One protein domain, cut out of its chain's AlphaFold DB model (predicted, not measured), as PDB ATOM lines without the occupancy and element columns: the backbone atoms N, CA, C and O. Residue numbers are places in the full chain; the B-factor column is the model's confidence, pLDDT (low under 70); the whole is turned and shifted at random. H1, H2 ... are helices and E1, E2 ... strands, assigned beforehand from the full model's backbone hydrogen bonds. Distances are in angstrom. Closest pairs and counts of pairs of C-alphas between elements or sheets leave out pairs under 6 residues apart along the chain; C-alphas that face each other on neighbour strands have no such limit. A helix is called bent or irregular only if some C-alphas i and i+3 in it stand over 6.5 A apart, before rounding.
ATOM      1  N   MET A  68     384.002 383.338 467.538       91.81
ATOM      2  CA  MET A  68     383.688 384.433 468.467       91.81
ATOM      3  C   MET A  68     383.194 383.941 469.839       91.81
ATOM      4  O   MET A  68     383.482 384.563 470.854       91.81
ATOM      5  N   ALA A  69     382.518 382.789 469.914       92.75
ATOM      6  CA  ALA A  69     382.054 382.240 471.188       92.75
ATOM      7  C   ALA A  69     383.190 381.706 472.081       92.75
ATOM      8  O   ALA A  69     382.934 381.358 473.231       92.75
ATOM      9  N   LYS A  70     384.428 381.626 471.571       93.19
ATOM     10  CA  LYS A  70     385.626 381.222 472.327       93.19
ATOM     11  C   LYS A  70     386.375 382.408 472.938       93.19
ATOM     12  O   LYS A  70     387.273 382.189 473.747       93.19
ATOM     13  N   GLU A  71     386.036 383.639 472.560       94.81
ATOM     14  CA  GLU A  71     386.596 384.833 473.193       94.81
ATOM     15  C   GLU A  71     385.960 385.032 474.582       94.81
ATOM     16  O   GLU A  71     384.786 384.697 474.773       94.81
ATOM     17  N   PRO A  72     386.710 385.517 475.588       96.81
ATOM     18  CA  PRO A  72     386.159 385.778 476.913       96.81
ATOM     19  C   PRO A  72     385.129 386.913 476.866       96.81
ATOM     20  O   PRO A  72     385.223 387.815 476.033       96.81
ATOM     21  N   PHE A  73     384.171 386.916 477.797       95.00
ATOM     22  CA  PHE A  73     383.281 388.068 477.963       95.00
ATOM     23  C   PHE A  73     384.093 389.356 478.185       95.00
ATOM     24  O   PHE A  73     385.002 389.393 479.022       95.00
ATOM     25  N   SER A  74     383.751 390.419 477.452       95.44
ATOM     26  CA  SER A  74     384.384 391.734 477.578       95.44
ATOM     27  C   SER A  74     383.992 392.433 478.882       95.44
ATOM     28  O   SER A  74     382.960 392.134 479.485       95.44
ATOM     29  N   ASP A  75     384.797 393.391 479.333       95.50
ATOM     30  CA  ASP A  75     384.505 394.094 480.587       95.50
ATOM     31  C   ASP A  75     383.248 394.971 480.475       95.50
ATOM     32  O   ASP A  75     382.438 394.982 481.394       95.50
ATOM     33  N   ALA A  76     382.971 395.542 479.297       95.50
ATOM     34  CA  ALA A  76     381.739 396.292 479.035       95.50
ATOM     35  C   ALA A  76     380.450 395.469 479.263       95.50
ATOM     36  O   ALA A  76     379.472 395.999 479.789       95.50
ATOM     37  N   ILE A  77     380.424 394.171 478.910       93.75
ATOM     38  CA  ILE A  77     379.248 393.325 479.194       93.75
ATOM     39  C   ILE A  77     379.214 392.867 480.661       93.75
ATOM     40  O   ILE A  77     378.129 392.720 481.222       93.75
ATOM     41  N   LYS A  78     380.369 392.711 481.326       93.81
ATOM     42  CA  LYS A  78     380.429 392.462 482.781       93.81
ATOM     43  C   LYS A  78     379.861 393.651 483.556       93.81
ATOM     44  O   LYS A  78     378.989 393.449 484.392       93.81
ATOM     45  N   GLU A  79     380.312 394.865 483.252       95.38
ATOM     46  CA  GLU A  79     379.877 396.112 483.891       95.38
ATOM     47  C   GLU A  79     378.376 396.367 483.704       95.38
ATOM     48  O   GLU A  79     377.702 396.745 484.659       95.38
ATOM     49  N   ALA A  80     377.826 396.086 482.518       94.00
ATOM     50  CA  ALA A  80     376.396 396.244 482.253       94.00
ATOM     51  C   ALA A  80     375.515 395.165 482.922       94.00
ATOM     52  O   ALA A  80     374.415 395.467 483.382       94.00
ATOM     53  N   VAL A  81     375.962 393.901 482.960       93.50
ATOM     54  CA  VAL A  81     375.097 392.753 483.307       93.50
ATOM     55  C   VAL A  81     375.294 392.243 484.739       93.50
ATOM     56  O   VAL A  81     374.328 391.798 485.360       93.50
ATOM     57  N   LEU A  82     376.507 392.305 485.303       92.44
ATOM     58  CA  LEU A  82     376.759 391.816 486.667       92.44
ATOM     59  C   LEU A  82     375.971 392.559 487.758       92.44
ATOM     60  O   LEU A  82     375.498 391.861 488.658       92.44
ATOM     61  N   PRO A  83     375.793 393.897 487.731       95.12
ATOM     62  CA  PRO A  83     375.009 394.584 488.758       95.12
ATOM     63  C   PRO A  83     373.564 394.079 488.800       95.12
ATOM     64  O   PRO A  83     373.073 393.719 489.863       95.12
ATOM     65  N   LEU A  84     372.931 393.942 487.628       93.50
ATOM     66  CA  LEU A  84     371.556 393.457 487.492       93.50
ATOM     67  C   LEU A  84     371.417 391.995 487.941       93.50
ATOM     68  O   LEU A  84     370.553 391.667 488.744       93.50
ATOM     69  N   LEU A  85     372.280 391.100 487.448       91.50
ATOM     70  CA  LEU A  85     372.151 389.662 487.719       91.50
ATOM     71  C   LEU A  85     372.671 389.215 489.092       91.50
ATOM     72  O   LEU A  85     372.441 388.067 489.473       91.50
ATOM     73  N   SER A  86     373.388 390.076 489.823       89.25
ATOM     74  CA  SER A  86     373.796 389.789 491.206       89.25
ATOM     75  C   SER A  86     372.885 390.405 492.269       89.25
ATOM     76  O   SER A  86     372.995 390.010 493.430       89.25
ATOM     77  N   ASP A  87     371.953 391.279 491.879       91.19
ATOM     78  CA  ASP A  87     370.868 391.750 492.735       91.19
ATOM     79  C   ASP A  87     369.689 390.757 492.755       91.19
ATOM     80  O   ASP A  87     369.130 390.376 491.723       91.19
ATOM     81  N   MET A  88     369.271 390.355 493.957       89.00
ATOM     82  CA  MET A  88     368.113 389.481 494.146       89.00
ATOM     83  C   MET A  88     366.781 390.220 493.931       89.00
ATOM     84  O   MET A  88     365.804 389.588 493.525       89.00
ATOM     85  N   HIS A  89     366.719 391.539 494.153       90.62
ATOM     86  CA  HIS A  89     365.493 392.325 493.975       90.62
ATOM     87  C   HIS A  89     365.135 392.482 492.489       90.62
ATOM     88  O   HIS A  89     363.979 392.267 492.117       90.62
ATOM     89  N   PHE A  90     366.120 392.740 491.621       93.38
ATOM     90  CA  PHE A  90     365.976 392.680 490.164       93.38
ATOM     91  C   PHE A  90     365.496 391.298 489.701       93.38
ATOM     92  O   PHE A  90     364.494 391.197 488.992       93.38
ATOM     93  N   ILE A  91     366.153 390.219 490.148       91.75
ATOM     94  CA  ILE A  91     365.766 388.854 489.763       91.75
ATOM     95  C   ILE A  91     364.346 388.514 490.234       91.75
ATOM     96  O   ILE A  91     363.574 387.970 489.450       91.75
ATOM     97  N   ASN A  92     363.956 388.854 491.465       90.94
ATOM     98  CA  ASN A  92     362.599 388.598 491.956       90.94
ATOM     99  C   ASN A  92     361.537 389.509 491.310       90.94
ATOM    100  O   ASN A  92     360.405 389.066 491.122       90.94
ATOM    101  N   SER A  93     361.895 390.721 490.877       94.38
ATOM    102  CA  SER A  93     361.014 391.552 490.041       94.38
ATOM    103  C   SER A  93     360.772 390.884 488.685       94.38
ATOM    104  O   SER A  93     359.625 390.651 488.318       94.38
ATOM    105  N   LEU A  94     361.833 390.410 488.020       92.69
ATOM    106  CA  LEU A  94     361.734 389.637 486.779       92.69
ATOM    107  C   LEU A  94     360.893 388.350 486.943       92.69
ATOM    108  O   LEU A  94     360.147 387.995 486.032       92.69
ATOM    109  N   VAL A  95     360.951 387.667 488.098       91.06
ATOM    110  CA  VAL A  95     360.039 386.543 488.425       91.06
ATOM    111  C   VAL A  95     358.582 387.001 488.410       91.06
ATOM    112  O   VAL A  95     357.744 386.354 487.783       91.06
ATOM    113  N   ARG A  96     358.271 388.097 489.107       93.69
ATOM    114  CA  ARG A  96     356.909 388.630 489.241       93.69
ATOM    115  C   ARG A  96     356.350 389.099 487.898       93.69
ATOM    116  O   ARG A  96     355.186 388.840 487.600       93.69
ATOM    117  N   ASP A  97     357.181 389.714 487.066       95.25
ATOM    118  CA  ASP A  97     356.775 390.226 485.758       95.25
ATOM    119  C   ASP A  97     356.538 389.076 484.763       95.25
ATOM    120  O   ASP A  97     355.514 389.048 484.078       95.25
ATOM    121  N   LEU A  98     357.400 388.047 484.769       92.50
ATOM    122  CA  LEU A  98     357.174 386.805 484.019       92.50
ATOM    123  C   LEU A  98     355.928 386.047 484.506       92.50
ATOM    124  O   LEU A  98     355.189 385.514 483.682       92.50
ATOM    125  N   HIS A  99     355.655 386.027 485.814       92.81
ATOM    126  CA  HIS A  99     354.427 385.447 486.367       92.81
ATOM    127  C   HIS A  99     353.181 386.192 485.865       92.81
ATOM    128  O   HIS A  99     352.224 385.574 485.397       92.81
ATOM    129  N   ASN A 100     353.213 387.526 485.908       93.06
ATOM    130  CA  ASN A 100     352.127 388.381 485.435       93.06
ATOM    131  C   ASN A 100     351.875 388.260 483.927       93.06
ATOM    132  O   ASN A 100     350.726 388.383 483.511       93.06
ATOM    133  N   LEU A 101     352.909 387.968 483.131       92.31
ATOM    134  CA  LEU A 101     352.785 387.661 481.707       92.31
ATOM    135  C   LEU A 101     352.250 386.239 481.459       92.31
ATOM    136  O   LEU A 101     351.370 386.048 480.624       92.31
ATOM    137  N   PHE A 102     352.773 385.228 482.159       87.81
ATOM    138  CA  PHE A 102     352.457 383.823 481.869       87.81
ATOM    139  C   PHE A 102     351.069 383.409 482.377       87.81
ATOM    140  O   PHE A 102     350.431 382.576 481.738       87.81
ATOM    141  N   LYS A 103     350.556 384.027 483.452       91.50
ATOM    142  CA  LYS A 103     349.196 383.777 483.977       91.50
ATOM    143  C   LYS A 103     348.055 384.195 483.031       91.50
ATOM    144  O   LYS A 103     346.895 383.957 483.343       91.50
ATOM    145  N   ILE A 104     348.377 384.843 481.906       93.31
ATOM    146  CA  ILE A 104     347.425 385.230 480.852       93.31
ATOM    147  C   ILE A 104     347.059 384.021 479.967       93.31
ATOM    148  O   ILE A 104     345.990 384.005 479.361       93.31
ATOM    149  N   ASP A 105     347.912 382.991 479.895       90.06
ATOM    150  CA  ASP A 105     347.606 381.755 479.167       90.06
ATOM    151  C   ASP A 105     346.544 380.922 479.916       90.06
ATOM    152  O   ASP A 105     346.793 380.522 481.055       90.06
ATOM    153  N   PRO A 106     345.405 380.553 479.295       86.06
ATOM    154  CA  PRO A 106     344.406 379.683 479.927       86.06
ATOM    155  C   PRO A 106     344.936 378.288 480.308       86.06
ATOM    156  O   PRO A 106     344.300 377.575 481.079       86.06
ATOM    157  N   GLY A 107     346.087 377.884 479.758       89.25
ATOM    158  CA  GLY A 107     346.816 376.666 480.117       89.25
ATOM    159  C   GLY A 107     347.967 376.870 481.113       89.25
ATOM    160  O   GLY A 107     348.885 376.044 481.124       89.25
ATOM    161  N   PHE A 108     347.966 377.956 481.892       88.69
ATOM    162  CA  PHE A 108     348.977 378.244 482.911       88.69
ATOM    163  C   PHE A 108     348.911 377.260 484.095       88.69
ATOM    164  O   PHE A 108     347.862 377.050 484.698       88.69
ATOM    165  N   ASP A 109     350.065 376.699 484.468       88.56
ATOM    166  CA  ASP A 109     350.250 375.893 485.681       88.56
ATOM    167  C   ASP A 109     351.353 376.516 486.546       88.56
ATOM    168  O   ASP A 109     352.518 376.596 486.142       88.56
ATOM    169  N   LEU A 110     350.997 376.909 487.770       89.00
ATOM    170  CA  LEU A 110     351.914 377.503 488.743       89.00
ATOM    171  C   LEU A 110     353.044 376.536 489.154       89.00
ATOM    172  O   LEU A 110     354.178 376.959 489.390       89.00
ATOM    173  N   SER A 111     352.786 375.223 489.176       86.69
ATOM    174  CA  SER A 111     353.807 374.206 489.458       86.69
ATOM    175  C   SER A 111     354.863 374.165 488.348       86.69
ATOM    176  O   SER A 111     356.064 374.116 488.618       86.69
ATOM    177  N   THR A 112     354.428 374.204 487.091       84.25
ATOM    178  CA  THR A 112     355.263 374.372 485.896       84.25
ATOM    179  C   THR A 112     356.047 375.679 485.937       84.25
ATOM    180  O   THR A 112     357.269 375.644 485.771       84.25
ATOM    181  N   PHE A 113     355.392 376.799 486.245       87.69
ATOM    182  CA  PHE A 113     356.041 378.104 486.347       87.69
ATOM    183  C   PHE A 113     357.173 378.118 487.386       87.69
ATOM    184  O   PHE A 113     358.293 378.531 487.084       87.69
ATOM    185  N   HIS A 114     356.950 377.583 488.590       86.50
ATOM    186  CA  HIS A 114     358.006 377.508 489.603       86.50
ATOM    187  C   HIS A 114     359.197 376.638 489.167       86.50
ATOM    188  O   HIS A 114     360.345 376.982 489.465       86.50
ATOM    189  N   LYS A 115     358.971 375.549 488.417       83.00
ATOM    190  CA  LYS A 115     360.056 374.719 487.857       83.00
ATOM    191  C   LYS A 115     360.823 375.465 486.761       83.00
ATOM    192  O   LYS A 115     362.052 375.446 486.769       83.00
ATOM    193  N   GLN A 116     360.122 376.166 485.866       83.75
ATOM    194  CA  GLN A 116     360.713 377.043 484.846       83.75
ATOM    195  C   GLN A 116     361.589 378.133 485.489       83.75
ATOM    196  O   GLN A 116     362.747 378.311 485.103       83.75
ATOM    197  N   MET A 117     361.096 378.791 486.541       90.38
ATOM    198  CA  MET A 117     361.848 379.826 487.251       90.38
ATOM    199  C   MET A 117     363.044 379.271 488.040       90.38
ATOM    200  O   MET A 117     364.082 379.926 488.142       90.38
ATOM    201  N   SER A 118     362.937 378.040 488.551       83.69
ATOM    202  CA  SER A 118     364.055 377.332 489.194       83.69
ATOM    203  C   SER A 118     365.191 377.036 488.206       83.69
ATOM    204  O   SER A 118     366.359 377.069 488.598       83.69
ATOM    205  N   VAL A 119     364.873 376.804 486.923       84.12
ATOM    206  CA  VAL A 119     365.867 376.703 485.838       84.12
ATOM    207  C   VAL A 119     366.480 378.070 485.530       84.12
ATOM    208  O   VAL A 119     367.706 378.167 485.529       84.12
ATOM    209  N   LEU A 120     365.684 379.133 485.334       88.94
ATOM    210  CA  LEU A 120     366.232 380.473 485.053       88.94
ATOM    211  C   LEU A 120     367.207 380.924 486.143       88.94
ATOM    212  O   LEU A 120     368.320 381.332 485.824       88.94
ATOM    213  N   ARG A 121     366.833 380.804 487.424       88.38
ATOM    214  CA  ARG A 121     367.713 381.178 488.546       88.38
ATOM    215  C   ARG A 121     369.039 380.402 488.518       88.38
ATOM    216  O   ARG A 121     370.092 380.981 488.769       88.38
ATOM    217  N   GLY A 122     369.013 379.123 488.136       86.81
ATOM    218  CA  GLY A 122     370.222 378.321 487.924       86.81
ATOM    219  C   GLY A 122     371.090 378.802 486.752       86.81
ATOM    220  O   GLY A 122     372.316 378.854 486.878       86.81
ATOM    221  N   GLN A 123     370.479 379.218 485.637       86.69
ATOM    222  CA  GLN A 123     371.205 379.805 484.503       86.69
ATOM    223  C   GLN A 123     371.806 381.178 484.843       86.69
ATOM    224  O   GLN A 123     372.935 381.459 484.444       86.69
ATOM    225  N   VAL A 124     371.108 382.001 485.631       91.06
ATOM    226  CA  VAL A 124     371.624 383.282 486.142       91.06
ATOM    227  C   VAL A 124     372.868 383.065 487.008       91.06
ATOM    228  O   VAL A 124     373.876 383.730 486.781       91.06
ATOM    229  N   VAL A 125     372.864 382.088 487.924       91.75
ATOM    230  CA  VAL A 125     374.062 381.743 488.717       91.75
ATOM    231  C   VAL A 125     375.226 381.296 487.827       91.75
ATOM    232  O   VAL A 125     376.352 381.757 488.026       91.75
ATOM    233  N   ASN A 126     374.970 380.456 486.817       91.12
ATOM    234  CA  ASN A 126     375.997 380.054 485.851       91.12
ATOM    235  C   ASN A 126     376.575 381.259 485.086       91.12
ATOM    236  O   ASN A 126     377.795 381.373 484.966       91.12
ATOM    237  N   LEU A 127     375.726 382.177 484.615       93.75
ATOM    238  CA  LEU A 127     376.136 383.378 483.882       93.75
ATOM    239  C   LEU A 127     376.931 384.352 484.766       93.75
ATOM    240  O   LEU A 127     378.001 384.798 484.358       93.75
ATOM    241  N   VAL A 128     376.489 384.620 485.999       93.81
ATOM    242  CA  VAL A 128     377.227 385.457 486.966       93.81
ATOM    243  C   VAL A 128     378.604 384.864 487.278       93.81
ATOM    244  O   VAL A 128     379.593 385.595 487.315       93.81
ATOM    245  N   ALA A 129     378.704 383.543 487.450       93.31
ATOM    246  CA  ALA A 129     379.982 382.862 487.663       93.31
ATOM    247  C   ALA A 129     380.871 382.831 486.402       93.31
ATOM    248  O   ALA A 129     382.094 382.884 486.507       93.31
ATOM    249  N   ALA A 130     380.302 382.765 485.195       93.38
ATOM    250  CA  ALA A 130     381.069 382.867 483.952       93.38
ATOM    251  C   ALA A 130     381.608 384.286 483.710       93.38
ATOM    252  O   ALA A 130     382.768 384.432 483.333       93.38
ATOM    253  N   LEU A 131     380.800 385.317 483.978       94.56
ATOM    254  CA  LEU A 131     381.186 386.726 483.863       94.56
ATOM    255  C   LEU A 131     382.271 387.107 484.883       94.56
ATOM    256  O   LEU A 131     383.263 387.726 484.501       94.56
ATOM    257  N   ARG A 132     382.128 386.699 486.155       94.75
ATOM    258  CA  ARG A 132     383.135 386.938 487.211       94.75
ATOM    259  C   ARG A 132     384.467 386.248 486.915       94.75
ATOM    260  O   ARG A 132     385.509 386.889 486.988       94.75
ATOM    261  N   ASP A 133     384.430 384.984 486.496       95.69
ATOM    262  CA  ASP A 133     385.637 384.225 486.134       95.69
ATOM    263  C   ASP A 133     386.189 384.597 484.735       95.69
ATOM    264  O   ASP A 133     387.133 383.968 484.265       95.69
ATOM    265  N   SER A 134     385.603 385.591 484.046       95.38
ATOM    266  CA  SER A 134     385.974 386.031 482.687       95.38
ATOM    267  C   SER A 134     386.051 384.899 481.647       95.38
ATOM    268  O   SER A 134     386.921 384.891 480.777       95.38
ATOM    269  N   LYS A 135     385.130 383.931 481.732       93.00
ATOM    270  CA  LYS A 135     385.040 382.790 480.806       93.00
ATOM    271  C   LYS A 135     384.543 383.209 479.420       93.00
ATOM    272  O   LYS A 135     384.001 384.301 479.245       93.00
ATOM    273  N   SER A 136     384.671 382.309 478.445       94.69
ATOM    274  CA  SER A 136     384.026 382.462 477.139       94.69
ATOM    275  C   SER A 136     382.548 382.023 477.157       94.69
ATOM    276  O   SER A 136     382.157 381.191 477.990       94.69
ATOM    277  N   PRO A 137     381.708 382.505 476.219       94.38
ATOM    278  CA  PRO A 137     380.370 381.961 475.979       94.38
ATOM    279  C   PRO A 137     380.353 380.437 475.736       94.38
ATOM    280  O   PRO A 137     379.427 379.747 476.168       94.38
ATOM    281  N   TYR A 138     381.390 379.893 475.090       91.56
ATOM    282  CA  TYR A 138     381.592 378.459 474.852       91.56
ATOM    283  C   TYR A 138     381.806 377.668 476.149       91.56
ATOM    284  O   TYR A 138     381.283 376.560 476.293       91.56
ATOM    285  N   ASP A 139     382.516 378.237 477.122       92.00
ATOM    286  CA  ASP A 139     382.705 377.618 478.436       92.00
ATOM    287  C   ASP A 139     381.446 377.733 479.306       92.00
ATOM    288  O   ASP A 139     381.099 376.781 480.008       92.00
ATOM    289  N   LEU A 140     380.707 378.848 479.214       91.12
ATOM    290  CA  LEU A 140     379.417 379.018 479.893       91.12
ATOM    291  C   LEU A 140     378.428 377.907 479.508       91.12
ATOM    292  O   LEU A 140     377.897 377.236 480.392       91.12
ATOM    293  N   VAL A 141     378.226 377.629 478.214       89.19
ATOM    294  CA  VAL A 141     377.307 376.546 477.794       89.19
ATOM    295  C   VAL A 141     377.797 375.149 478.194       89.19
ATOM    296  O   VAL A 141     377.016 374.194 478.219       89.19
ATOM    297  N   ARG A 142     379.079 375.007 478.557       86.31
ATOM    298  CA  ARG A 142     379.679 373.762 479.057       86.31
ATOM    299  C   ARG A 142     379.493 373.555 480.560       86.31
ATOM    300  O   ARG A 142     379.446 372.395 480.968       86.31
ATOM    301  N   MET A 143     379.288 374.612 481.351       85.75
ATOM    302  CA  MET A 143     379.041 374.535 482.803       85.75
ATOM    303  C   MET A 143     377.893 373.562 483.163       85.75
ATOM    304  O   MET A 143     376.994 373.332 482.342       85.75
ATOM    305  N   PRO A 144     377.912 372.925 484.352       83.31
ATOM    306  CA  PRO A 144     376.850 372.009 484.776       83.31
ATOM    307  C   PRO A 144     375.497 372.726 484.847       83.31
ATOM    308  O   PRO A 144     375.429 373.912 485.164       83.31
ATOM    309  N   VAL A 145     374.406 372.010 484.564       80.50
ATOM    310  CA  VAL A 145     373.063 372.596 484.678       80.50
ATOM    311  C   VAL A 145     372.698 372.677 486.157       80.50
ATOM    312  O   VAL A 145     372.743 371.672 486.870       80.50
ATOM    313  N   LEU A 146     372.349 373.877 486.609       79.25
ATOM    314  CA  LEU A 146     371.897 374.150 487.969       79.25
ATOM    315  C   LEU A 146     370.386 374.387 487.970       79.25
ATOM    316  O   LEU A 146     369.849 374.939 487.010       79.25
ATOM    317  N   THR A 147     369.718 374.051 489.070       80.06
ATOM    318  CA  THR A 147     368.408 374.626 489.407       80.06
ATOM    319  C   THR A 147     368.407 375.125 490.847       80.06
ATOM    320  O   THR A 147     369.006 374.509 491.729       80.06
ATOM    321  N   LEU A 148     367.741 376.257 491.080       80.31
ATOM    322  CA  LEU A 148     367.525 376.830 492.408       80.31
ATOM    323  C   LEU A 148     366.041 376.741 492.755       80.31
ATOM    324  O   LEU A 148     365.247 377.589 492.344       80.31
ATOM    325  N   GLU A 149     365.673 375.711 493.509       81.00
ATOM    326  CA  GLU A 149     364.329 375.591 494.070       81.00
ATOM    327  C   GLU A 149     364.199 376.496 495.299       81.00
ATOM    328  O   GLU A 149     365.063 376.482 496.175       81.00
ATOM    329  N   LEU A 150     363.102 377.246 495.400       71.56
ATOM    330  CA  LEU A 150     362.706 377.872 496.661       71.56
ATOM    331  C   LEU A 150     362.203 376.774 497.603       71.56
ATOM    332  O   LEU A 150     361.156 376.182 497.335       71.56
ATOM    333  N   SER A 151     362.899 376.509 498.713       62.00
ATOM    334  CA  SER A 151     362.263 375.779 499.808       62.00
ATOM    335  C   SER A 151     361.445 376.760 500.629       62.00
ATOM    336  O   SER A 151     361.983 377.436 501.504       62.00
ATOM    337  N   THR A 152     360.137 376.811 500.380       56.12
ATOM    338  CA  THR A 152     359.227 377.323 501.401       56.12
ATOM    339  C   THR A 152     359.380 376.435 502.635       56.12
ATOM    340  O   THR A 152     359.190 375.215 502.564       56.12
ATOM    341  N   LYS A 153     359.732 377.031 503.782       49.94
ATOM    342  CA  LYS A 153     359.506 376.387 505.077       49.94
ATOM    343  C   LYS A 153     357.993 376.195 505.190       49.94
ATOM    344  O   LYS A 153     357.282 377.092 505.631       49.94
ATOM    345  N   LYS A 154     357.466 375.028 504.802       46.91
ATOM    346  CA  LYS A 154     356.148 374.617 505.298       46.91
ATOM    347  C   LYS A 154     356.268 374.648 506.815       46.91
ATOM    348  O   LYS A 154     357.025 373.835 507.349       46.91
TER     349      LYS A 154
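What this domain is: This is residues 68 to 154 of the 316 residues of the protein "Phosphatidylinositol 4-kinase type 2" of Schistosoma rodhaini (UniProt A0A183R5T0). One long helix, H3, runs lengthwise through the middle, with H1 and H2 following each other along one side of it and meeting at a corner, and the strand E1 packed on the opposite side. The short helix H4 packs on H3 with its residues near the last part of H3, and the assembly is loosely formed, H2 coming close to H3 without clearly touching it. The printed part has 87 residues, with four named helices and one named strand in the order H1, H2, H3, H4, E1; the class is mostly helix. The whole is loose, with a radius of gyration of the C-alphas of 15.0 A and spans of 43 by 29 by 24 A.

Where its parts are: Find C-alpha 75 at (384.505, 394.094, 480.587); here H1 begins, residues 75 to 86, 15.7 A from first to last C-alpha. H1 is irregular, but only just: C-alphas 80 and 83 are 6.9 A apart. Next comes H2, residues 88 to 102, 20.7 A. Then look at C-alpha 110 at (351.914, 377.503, 488.743), where H3 begins; it is the longest helix, residues 110 to 132, 32.7 A. H4 is residues 137 to 142, 8.8 A. E1 is residues 145 to 150, 16.7 A, and ends at C-alpha 150 at (362.706, 377.872, 496.661).

How they stand to each other: Start with H3, whose centre is nearest to the mean of the C-alphas, at 3.7 A. With its residues 124 to 132 alone it touches H1, at a steep tilt of 38 degrees, opposite ways; the closest C-alphas are those of Lys 78 and Leu 131, 5.9 A apart. H2 is close but not clearly touching H3: the closest C-alphas, of Val 95 and Met 117, are 7.1 A apart, and the tilt of 38 degrees, opposite ways, is only just steep. H1 and H2 only just touch, with 3 pairs of C-alphas within 8 A, and only at the corner by their link; the closest C-alphas are those of Leu 84 and Phe 90, 6.2 A apart, and their lines are about perpendicular at 76 degrees. H3 touches H4 with residues 126 to 130 alone, at a steep tilt of 56 degrees; look for the closest C-alphas at Ala 130 and Leu 140, 5.8 A apart. H3 and E1 have 21 pairs of C-alphas within 8 A, the closest being those of Gly 122 and Thr 147, 4.4 A apart. E1 pairs with no named strand, and it is apart from H1, H2 and H4. In H2 and H3 every O i to N i+4 pair is within hydrogen-bond range; in H1 it is 6 of 8 pairs and in H4 1 of 2.

The domain as a whole: The two C-alphas farthest apart are those of Met 68 and Lys 154, 47.0 A. The printed part has no cut. The links from H1 to H2, H3 to H4 and H4 to E1 are tight, and that from H2 to H3 is short; no link is long. The mean pLDDT of the printed part is 88.6, and the model's confidence is low, under 70, at residues 151 to 154.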